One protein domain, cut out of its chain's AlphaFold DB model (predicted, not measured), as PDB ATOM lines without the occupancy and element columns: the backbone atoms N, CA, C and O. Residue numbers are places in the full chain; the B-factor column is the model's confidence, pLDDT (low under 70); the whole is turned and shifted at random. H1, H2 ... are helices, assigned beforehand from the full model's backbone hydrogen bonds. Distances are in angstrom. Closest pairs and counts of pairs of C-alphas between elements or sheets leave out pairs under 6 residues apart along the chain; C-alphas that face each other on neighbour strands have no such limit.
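What this domain is: This is residues 47 to 114 of the 216 residues of the protein "Extracellular solute-binding protein" of Klebsiella aerogenes (UniProt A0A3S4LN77). What shape is this? It is a loose, open frame: H1 and H2 make a corner, H3 stands apart beyond a long link, and residues 47 to 56 run along another side. Residues 57 to 62 stick out at one end. What builds it? Of 68 printed residues, 28 are in three named helices, H1, H2, H3 in chain order, under half; the class is all helix, with no named strand. The whole is loose, radius of gyration of the C-alphas 14.2 A, spanning 42 by 30 by 17 A.

Where its parts are: Where is the longest helix? H1, residues 62 to 72, measures 15.2 A from C-alpha 62 at (-37.322, -21.437, -46.207). And the others? H2 is residues 75 to 83, 12.3 A; H3 is residues 101 to 108, 10.5 A, ending at C-alpha 108 (-15.907, -14.978, -26.120).

How they stand to each other: How do H1 and H2 stand? They are close but not clearly touching, the closest C-alphas, of Tyr 71 and Gly 77, 5.8 A apart. Their steep tilt is 63 degrees, the same way. And H3? It is apart from both. Are the backbones helical? In H1, H2 and H3 every O i to N i+4 pair is within hydrogen-bond range.

The domain as a whole: How far does it reach? The two farthest C-alphas, of Asn 58 and Gly 97, are 43.5 A apart. Any cut, long link or low confidence? The printed part has no cut, the link H2 to H3 is long with 17 residues, and no printed residue is under 70 in pLDDT.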
ATOM      1  N   ALA A  47     -19.714 -20.073 -18.352       86.12
ATOM      2  CA  ALA A  47     -20.068 -20.579 -19.669       86.12
ATOM      3  C   ALA A  47     -20.757 -19.506 -20.524       86.12
ATOM      4  O   ALA A  47     -21.640 -18.790 -20.043       86.12
ATOM      5  N   VAL A  48     -20.424 -19.471 -21.814       88.88
ATOM      6  CA  VAL A  48     -21.142 -18.668 -22.808       88.88
ATOM      7  C   VAL A  48     -22.139 -19.545 -23.546       88.88
ATOM      8  O   VAL A  48     -21.783 -20.574 -24.115       88.88
ATOM      9  N   SER A  49     -23.404 -19.122 -23.542       86.88
ATOM     10  CA  SER A  49     -24.474 -19.784 -24.283       86.88
ATOM     11  C   SER A  49     -24.988 -18.861 -25.394       86.88
ATOM     12  O   SER A  49     -25.625 -17.847 -25.094       86.88
ATOM     13  N   PRO A  50     -24.718 -19.163 -26.675       87.56
ATOM     14  CA  PRO A  50     -25.256 -18.400 -27.791       87.56
ATOM     15  C   PRO A  50     -26.775 -18.587 -27.912       87.56
ATOM     16  O   PRO A  50     -27.335 -19.647 -27.631       87.56
ATOM     17  N   THR A  51     -27.460 -17.540 -28.376       89.06
ATOM     18  CA  THR A  51     -28.856 -17.656 -28.814       89.06
ATOM     19  C   THR A  51     -28.870 -18.166 -30.253       89.06
ATOM     20  O   THR A  51     -28.402 -17.477 -31.154       89.06
ATOM     21  N   TYR A  52     -29.413 -19.362 -30.471       90.62
ATOM     22  CA  TYR A  52     -29.497 -19.966 -31.798       90.62
ATOM     23  C   TYR A  52     -30.744 -19.520 -32.566       90.62
ATOM     24  O   TYR A  52     -31.804 -19.289 -31.986       90.62
ATOM     25  N   VAL A  53     -30.621 -19.482 -33.893       94.19
ATOM     26  CA  VAL A  53     -31.731 -19.345 -34.841       94.19
ATOM     27  C   VAL A  53     -31.622 -20.460 -35.881       94.19
ATOM     28  O   VAL A  53     -30.525 -20.789 -36.326       94.19
ATOM     29  N   ALA A  54     -32.747 -21.070 -36.253       95.50
ATOM     30  CA  ALA A  54     -32.784 -22.187 -37.195       95.50
ATOM     31  C   ALA A  54     -34.009 -22.106 -38.112       95.50
ATOM     32  O   ALA A  54     -35.025 -21.505 -37.766       95.50
ATOM     33  N   VAL A  55     -33.916 -22.744 -39.282       97.31
ATOM     34  CA  VAL A  55     -35.042 -22.916 -40.210       97.31
ATOM     35  C   VAL A  55     -35.652 -24.294 -39.985       97.31
ATOM     36  O   VAL A  55     -34.942 -25.298 -39.998       97.31
ATOM     37  N   LEU A  56     -36.971 -24.350 -39.793       96.50
ATOM     38  CA  LEU A  56     -37.690 -25.618 -39.667       96.50
ATOM     39  C   LEU A  56     -37.576 -26.440 -40.956       96.50
ATOM     40  O   LEU A  56     -37.685 -25.896 -42.055       96.50
ATOM     41  N   LYS A  57     -37.437 -27.764 -40.813       95.62
ATOM     42  CA  LYS A  57     -37.261 -28.699 -41.939       95.62
ATOM     43  C   LYS A  57     -38.352 -28.565 -43.014       95.62
ATOM     44  O   LYS A  57     -38.033 -28.620 -44.193       95.62
ATOM     45  N   ASN A  58     -39.602 -28.336 -42.604       96.12
ATOM     46  CA  ASN A  58     -40.772 -28.257 -43.489       96.12
ATOM     47  C   ASN A  58     -41.307 -26.816 -43.635       96.12
ATOM     48  O   ASN A  58     -42.511 -26.610 -43.768       96.12
ATOM     49  N   SER A  59     -40.440 -25.803 -43.533       96.62
ATOM     50  CA  SER A  59     -40.855 -24.404 -43.692       96.62
ATOM     51  C   SER A  59     -41.319 -24.117 -45.126       96.62
ATOM     52  O   SER A  59     -40.576 -24.367 -46.073       96.62
ATOM     53  N   GLN A  60     -42.508 -23.525 -45.276       97.38
ATOM     54  CA  GLN A  60     -43.037 -23.075 -46.574       97.38
ATOM     55  C   GLN A  60     -42.296 -21.843 -47.131       97.38
ATOM     56  O   GLN A  60     -42.371 -21.571 -48.323       97.38
ATOM     57  N   HIS A  61     -41.535 -21.134 -46.286       97.44
ATOM     58  CA  HIS A  61     -40.804 -19.902 -46.624       97.44
ATOM     59  C   HIS A  61     -39.319 -20.016 -46.249       97.44
ATOM     60  O   HIS A  61     -38.728 -19.147 -45.600       97.44
ATOM     61  N   ALA A  62     -38.700 -21.148 -46.597       97.38
ATOM     62  CA  ALA A  62     -37.322 -21.437 -46.207       97.38
ATOM     63  C   ALA A  62     -36.312 -20.427 -46.785       97.38
ATOM     64  O   ALA A  62     -35.283 -20.157 -46.160       97.38
ATOM     65  N   SER A  63     -36.581 -19.860 -47.965       97.50
ATOM     66  CA  SER A  63     -35.667 -18.919 -48.621       97.50
ATOM     67  C   SER A  63     -35.629 -17.566 -47.898       97.50
ATOM     68  O   SER A  63     -34.559 -17.003 -47.654       97.50
ATOM     69  N   GLU A  64     -36.794 -17.105 -47.462       98.12
ATOM     70  CA  GLU A  64     -37.066 -15.872 -46.745       98.12
ATOM     71  C   GLU A  64     -36.539 -15.976 -45.320       98.12
ATOM     72  O   GLU A  64     -35.827 -15.084 -44.866       98.12
ATOM     73  N   ALA A  65     -36.764 -17.115 -44.657       98.00
ATOM     74  CA  ALA A  65     -36.176 -17.401 -43.354       98.00
ATOM     75  C   ALA A  65     -34.639 -17.343 -43.404       98.00
ATOM     76  O   ALA A  65     -34.011 -16.721 -42.549       98.00
ATOM     77  N   ARG A  66     -34.007 -17.913 -44.442       97.69
ATOM     78  CA  ARG A  66     -32.546 -17.810 -44.627       97.69
ATOM     79  C   ARG A  66     -32.094 -16.375 -44.908       97.69
ATOM     80  O   ARG A  66     -31.031 -15.987 -44.429       97.69
ATOM     81  N   ARG A  67     -32.860 -15.590 -45.677       98.06
ATOM     82  CA  ARG A  67     -32.579 -14.156 -45.893       98.06
ATOM     83  C   ARG A  67     -32.636 -13.385 -44.577       98.06
ATOM     84  O   ARG A  67     -31.716 -12.625 -44.297       98.06
ATOM     85  N   PHE A  68     -33.654 -13.636 -43.759       97.31
ATOM     86  CA  PHE A  68     -33.803 -13.020 -42.445       97.31
ATOM     87  C   PHE A  68     -32.655 -13.393 -41.500       97.31
ATOM     88  O   PHE A  68     -32.077 -12.512 -40.875       97.31
ATOM     89  N   ILE A  69     -32.246 -14.666 -41.456       97.12
ATOM     90  CA  ILE A  69     -31.086 -15.096 -40.657       97.12
ATOM     91  C   ILE A  69     -29.805 -14.387 -41.115       97.12
ATOM     92  O   ILE A  69     -29.034 -13.927 -40.277       97.12
ATOM     93  N   ARG A  70     -29.578 -14.245 -42.430       96.94
ATOM     94  CA  ARG A  70     -28.422 -13.487 -42.944       96.94
ATOM     95  C   ARG A  70     -28.458 -12.018 -42.534       96.94
ATOM     96  O   ARG A  70     -27.413 -11.476 -42.204       96.94
ATOM     97  N   TYR A  71     -29.636 -11.394 -42.539       96.88
ATOM     98  CA  TYR A  71     -29.801 -10.028 -42.043       96.88
ATOM     99  C   TYR A  71     -29.523  -9.937 -40.537       96.88
ATOM    100  O   TYR A  71     -28.759  -9.082 -40.115       96.88
ATOM    101  N   LEU A  72     -30.057 -10.864 -39.734       94.81
ATOM    102  CA  LEU A  72     -29.826 -10.908 -38.289       94.81
ATOM    103  C   LEU A  72     -28.332 -11.009 -37.942       94.81
ATOM    104  O   LEU A  72     -27.886 -10.416 -36.965       94.81
ATOM    105  N   LEU A  73     -27.564 -11.762 -38.734       94.62
ATOM    106  CA  LEU A  73     -26.123 -11.967 -38.555       94.62
ATOM    107  C   LEU A  73     -25.252 -10.905 -39.249       94.62
ATOM    108  O   LEU A  73     -24.028 -10.974 -39.143       94.62
ATOM    109  N   SER A  74     -25.845  -9.947 -39.968       95.31
ATOM    110  CA  SER A  74     -25.094  -8.863 -40.604       95.31
ATOM    111  C   SER A  74     -24.555  -7.878 -39.553       95.31
ATOM    112  O   SER A  74     -25.075  -7.834 -38.434       95.31
ATOM    113  N   PRO A  75     -23.549  -7.045 -39.888       92.69
ATOM    114  CA  PRO A  75     -23.090  -5.983 -38.990       92.69
ATOM    115  C   PRO A  75     -24.221  -5.056 -38.526       92.69
ATOM    116  O   PRO A  75     -24.290  -4.706 -37.351       92.69
ATOM    117  N   GLU A  76     -25.145  -4.712 -39.426       93.06
ATOM    118  CA  GLU A  76     -26.323  -3.899 -39.112       93.06
ATOM    119  C   GLU A  76     -27.252  -4.622 -38.127       93.06
ATOM    120  O   GLU A  76     -27.591  -4.071 -37.081       93.06
ATOM    121  N   GLY A  77     -27.599  -5.885 -38.399       93.50
ATOM    122  CA  GLY A  77     -28.462  -6.677 -37.522       93.50
ATOM    123  C   GLY A  77     -27.866  -6.877 -36.128       93.50
ATOM    124  O   GLY A  77     -28.573  -6.766 -35.126       93.50
ATOM    125  N   GLN A  78     -26.557  -7.112 -36.042       92.75
ATOM    126  CA  GLN A  78     -25.857  -7.251 -34.765       92.75
ATOM    127  C   GLN A  78     -25.739  -5.928 -34.006       92.75
ATOM    128  O   GLN A  78     -25.875  -5.935 -32.785       92.75
ATOM    129  N   THR A  79     -25.560  -4.803 -34.703       89.00
ATOM    130  CA  THR A  79     -25.581  -3.467 -34.084       89.00
ATOM    131  C   THR A  79     -26.951  -3.186 -33.471       89.00
ATOM    132  O   THR A  79     -27.042  -2.877 -32.286       89.00
ATOM    133  N   ILE A  80     -28.031  -3.430 -34.222       89.38
ATOM    134  CA  ILE A  80     -29.406  -3.274 -33.722       89.38
ATOM    135  C   ILE A  80     -29.647  -4.144 -32.480       89.38
ATOM    136  O   ILE A  80     -30.247  -3.688 -31.510       89.38
ATOM    137  N   LEU A  81     -29.181  -5.398 -32.477       88.25
ATOM    138  CA  LEU A  81     -29.326  -6.288 -31.319       88.25
ATOM    139  C   LEU A  81     -28.521  -5.827 -30.097       88.25
ATOM    140  O   LEU A  81     -28.973  -6.045 -28.971       88.25
ATOM    141  N   ALA A  82     -27.346  -5.233 -30.318       85.81
ATOM    142  CA  ALA A  82     -26.481  -4.713 -29.266       85.81
ATOM    143  C   ALA A  82     -27.073  -3.466 -28.593       85.81
ATOM    144  O   ALA A  82     -26.992  -3.343 -27.371       85.81
ATOM    145  N   ASP A  83     -27.687  -2.585 -29.387       82.75
ATOM    146  CA  ASP A  83     -28.292  -1.332 -28.921       82.75
ATOM    147  C   ASP A  83     -29.705  -1.530 -28.359       82.75
ATOM    148  O   ASP A  83     -30.221  -0.701 -27.606       82.75
ATOM    149  N   ALA A  84     -30.355  -2.643 -28.702       81.88
ATOM    150  CA  ALA A  84     -31.653  -2.978 -28.148       81.88
ATOM    151  C   ALA A  84     -31.565  -3.216 -26.632       81.88
ATOM    152  O   ALA A  84     -30.586  -3.757 -26.113       81.88
ATOM    153  N   ASN A  85     -32.658  -2.918 -25.919       82.88
ATOM    154  CA  ASN A  85     -32.790  -3.153 -24.476       82.88
ATOM    155  C   ASN A  85     -32.998  -4.650 -24.154       82.88
ATOM    156  O   ASN A  85     -33.923  -5.046 -23.448       82.88
ATOM    157  N   THR A  86     -32.166  -5.501 -24.756       85.06
ATOM    158  CA  THR A  86     -32.197  -6.955 -24.635       85.06
ATOM    159  C   THR A  86     -31.144  -7.476 -23.683       85.06
ATOM    160  O   THR A  86     -31.109  -8.682 -23.522       85.06
ATOM    161  N   GLY A  87     -30.235  -6.649 -23.151       86.88
ATOM    162  CA  GLY A  87     -29.176  -7.059 -22.219       86.88
ATOM    163  C   GLY A  87     -28.133  -8.034 -22.792       86.88
ATOM    164  O   GLY A  87     -27.153  -8.350 -22.110       86.88
ATOM    165  N   LYS A  88     -28.301  -8.505 -24.031       90.56
ATOM    166  CA  LYS A  88     -27.435  -9.489 -24.689       90.56
ATOM    167  C   LYS A  88     -26.183  -8.840 -25.271       90.56
ATOM    168  O   LYS A  88     -26.120  -7.630 -25.462       90.56
ATOM    169  N   TYR A  89     -25.193  -9.679 -25.553       91.88
ATOM    170  CA  TYR A  89     -24.053  -9.320 -26.386       91.88
ATOM    171  C   TYR A  89     -24.333  -9.706 -27.842       91.88
ATOM    172  O   TYR A  89     -24.893 -10.786 -28.069       91.88
ATOM    173  N   PRO A  90     -23.930  -8.881 -28.824       92.44
ATOM    174  CA  PRO A  90     -23.868  -9.327 -30.209       92.44
ATOM    175  C   PRO A  90     -22.805 -10.424 -30.371       92.44
ATOM    176  O   PRO A  90     -21.908 -10.573 -29.537       92.44
ATOM    177  N   VAL A  91     -22.892 -11.192 -31.458       90.81
ATOM    178  CA  VAL A  91     -21.843 -12.160 -31.827       90.81
ATOM    179  C   VAL A  91     -20.634 -11.484 -32.475       90.81
ATOM    180  O   VAL A  91     -19.557 -12.069 -32.520       90.81
ATOM    181  N   THR A  92     -20.795 -10.252 -32.959       90.06
ATOM    182  CA  THR A  92     -19.688  -9.412 -33.424       90.06
ATOM    183  C   THR A  92     -19.029  -8.692 -32.246       90.06
ATOM    184  O   THR A  92     -19.726  -8.329 -31.295       90.06
ATOM    185  N   PRO A  93     -17.713  -8.429 -32.296       90.94
ATOM    186  CA  PRO A  93     -17.047  -7.622 -31.281       90.94
ATOM    187  C   PRO A  93     -17.688  -6.239 -31.138       90.94
ATOM    188  O   PRO A  93     -17.975  -5.567 -32.130       90.94
ATOM    189  N   LEU A  94     -17.903  -5.814 -29.898       90.38
ATOM    190  CA  LEU A  94     -18.286  -4.449 -29.564       90.38
ATOM    191  C   LEU A  94     -17.120  -3.494 -29.849       90.38
ATOM    192  O   LEU A  94     -15.948  -3.863 -29.745       90.38
ATOM    193  N   ALA A  95     -17.443  -2.241 -30.172       87.88
ATOM    194  CA  ALA A  95     -16.436  -1.210 -30.404       87.88
ATOM    195  C   ALA A  95     -15.575  -0.964 -29.140       87.88
ATOM    196  O   ALA A  95     -16.118  -1.011 -28.034       87.88
ATOM    197  N   PRO A  96     -14.275  -0.618 -29.266       83.06
ATOM    198  CA  PRO A  96     -13.371  -0.420 -28.122       83.06
ATOM    199  C   PRO A  96     -13.828   0.604 -27.068       83.06
ATOM    200  O   PRO A  96     -13.422   0.508 -25.916       83.06
ATOM    201  N   GLY A  97     -14.674   1.573 -27.438       85.12
ATOM    202  CA  GLY A  97     -15.250   2.559 -26.512       85.12
ATOM    203  C   GLY A  97     -16.518   2.098 -25.782       85.12
ATOM    204  O   GLY A  97     -17.031   2.828 -24.938       85.12
ATOM    205  N   ASN A  98     -17.054   0.916 -26.096       87.44
ATOM    206  CA  ASN A  98     -18.232   0.391 -25.415       87.44
ATOM    207  C   ASN A  98     -17.834  -0.130 -24.019       87.44
ATOM    208  O   ASN A  98     -16.931  -0.968 -23.925       87.44
ATOM    209  N   PRO A  99     -18.528   0.273 -22.937       85.44
ATOM    210  CA  PRO A  99     -18.180  -0.133 -21.571       85.44
ATOM    211  C   PRO A  99     -18.230  -1.653 -21.350       85.44
ATOM    212  O   PRO A  99     -17.626  -2.165 -20.411       85.44
ATOM    213  N   ARG A 100     -18.924  -2.396 -22.220       87.06
ATOM    214  CA  ARG A 100     -19.062  -3.854 -22.145       87.06
ATOM    215  C   ARG A 100     -18.104  -4.612 -23.078       87.06
ATOM    216  O   ARG A 100     -18.130  -5.842 -23.081       87.06
ATOM    217  N   ALA A 101     -17.249  -3.928 -23.847       90.69
ATOM    218  CA  ALA A 101     -16.359  -4.563 -24.829       90.69
ATOM    219  C   ALA A 101     -15.334  -5.512 -24.187       90.69
ATOM    220  O   ALA A 101     -15.200  -6.659 -24.614       90.69
ATOM    221  N   ALA A 102     -14.664  -5.076 -23.115       91.50
ATOM    222  CA  ALA A 102     -13.699  -5.914 -22.396       91.50
ATOM    223  C   ALA A 102     -14.360  -7.180 -21.821       91.50
ATOM    224  O   ALA A 102     -13.821  -8.283 -21.927       91.50
ATOM    225  N   GLN A 103     -15.569  -7.029 -21.273       90.25
ATOM    226  CA  GLN A 103     -16.339  -8.138 -20.722       90.25
ATOM    227  C   GLN A 103     -16.777  -9.126 -21.810       90.25
ATOM    228  O   GLN A 103     -16.667 -10.334 -21.612       90.25
ATOM    229  N   GLN A 104     -17.229  -8.637 -22.969       91.69
ATOM    230  CA  GLN A 104     -17.570  -9.487 -24.110       91.69
ATOM    231  C   GLN A 104     -16.354 -10.285 -24.593       91.69
ATOM    232  O   GLN A 104     -16.467 -11.491 -24.792       91.69
ATOM    233  N   ALA A 105     -15.196  -9.635 -24.742       91.56
ATOM    234  CA  ALA A 105     -13.967 -10.295 -25.175       91.56
ATOM    235  C   ALA A 105     -13.548 -11.409 -24.199       91.56
ATOM    236  O   ALA A 105     -13.225 -12.515 -24.623       91.56
ATOM    237  N   MET A 106     -13.632 -11.154 -22.887       90.94
ATOM    238  CA  MET A 106     -13.387 -12.174 -21.860       90.94
ATOM    239  C   MET A 106     -14.324 -13.380 -22.013       90.94
ATOM    240  O   MET A 106     -13.875 -14.520 -21.901       90.94
ATOM    241  N   LEU A 107     -15.616 -13.138 -22.253       90.44
ATOM    242  CA  LEU A 107     -16.620 -14.190 -22.417       90.44
ATOM    243  C   LEU A 107     -16.387 -14.989 -23.702       90.44
ATOM    244  O   LEU A 107     -16.372 -16.214 -23.664       90.44
ATOM    245  N   MET A 108     -16.150 -14.320 -24.830       89.12
ATOM    246  CA  MET A 108     -15.907 -14.978 -26.120       89.12
ATOM    247  C   MET A 108     -14.629 -15.828 -26.137       89.12
ATOM    248  O   MET A 108     -14.537 -16.755 -26.935       89.12
ATOM    249  N   ASN A 109     -13.681 -15.557 -25.237       90.50
ATOM    250  CA  ASN A 109     -12.474 -16.362 -25.049       90.50
ATOM    251  C   ASN A 109     -12.673 -17.581 -24.127       90.50
ATOM    252  O   ASN A 109     -11.736 -18.357 -23.937       90.50
ATOM    253  N   GLN A 110     -13.857 -17.765 -23.529       89.31
ATOM    254  CA  GLN A 110     -14.145 -18.949 -22.717       89.31
ATOM    255  C   GLN A 110     -14.256 -20.206 -23.596       89.31
ATOM    256  O   GLN A 110     -14.736 -20.125 -24.730       89.31
ATOM    257  N   PRO A 111     -13.871 -21.391 -23.083       89.19
ATOM    258  CA  PRO A 111     -14.053 -22.642 -23.806       89.19
ATOM    259  C   PRO A 111     -15.522 -22.865 -24.206       89.19
ATOM    260  O   PRO A 111     -16.428 -22.571 -23.416       89.19
ATOM    261  N   PRO A 112     -15.789 -23.416 -25.404       85.94
ATOM    262  CA  PRO A 112     -17.150 -23.699 -25.830       85.94
ATOM    263  C   PRO A 112     -17.791 -24.771 -24.945       85.94
ATOM    264  O   PRO A 112     -17.139 -25.698 -24.461       85.94
ATOM    265  N   LEU A 113     -19.109 -24.677 -24.784       89.44
ATOM    266  CA  LEU A 113     -19.882 -25.687 -24.072       89.44
ATOM    267  C   LEU A 113     -19.864 -27.031 -24.813       89.44
ATOM    268  O   LEU A 113     -20.164 -27.112 -26.005       89.44
ATOM    269  N   ASN A 114     -19.613 -28.119 -24.080       91.06
ATOM    270  CA  ASN A 114     -19.811 -29.471 -24.594       91.06
ATOM    271  C   ASN A 114     -21.307 -29.837 -24.551       91.06
ATOM    272  O   ASN A 114     -21.792 -30.447 -23.596       91.06
TER     273      ASN A 114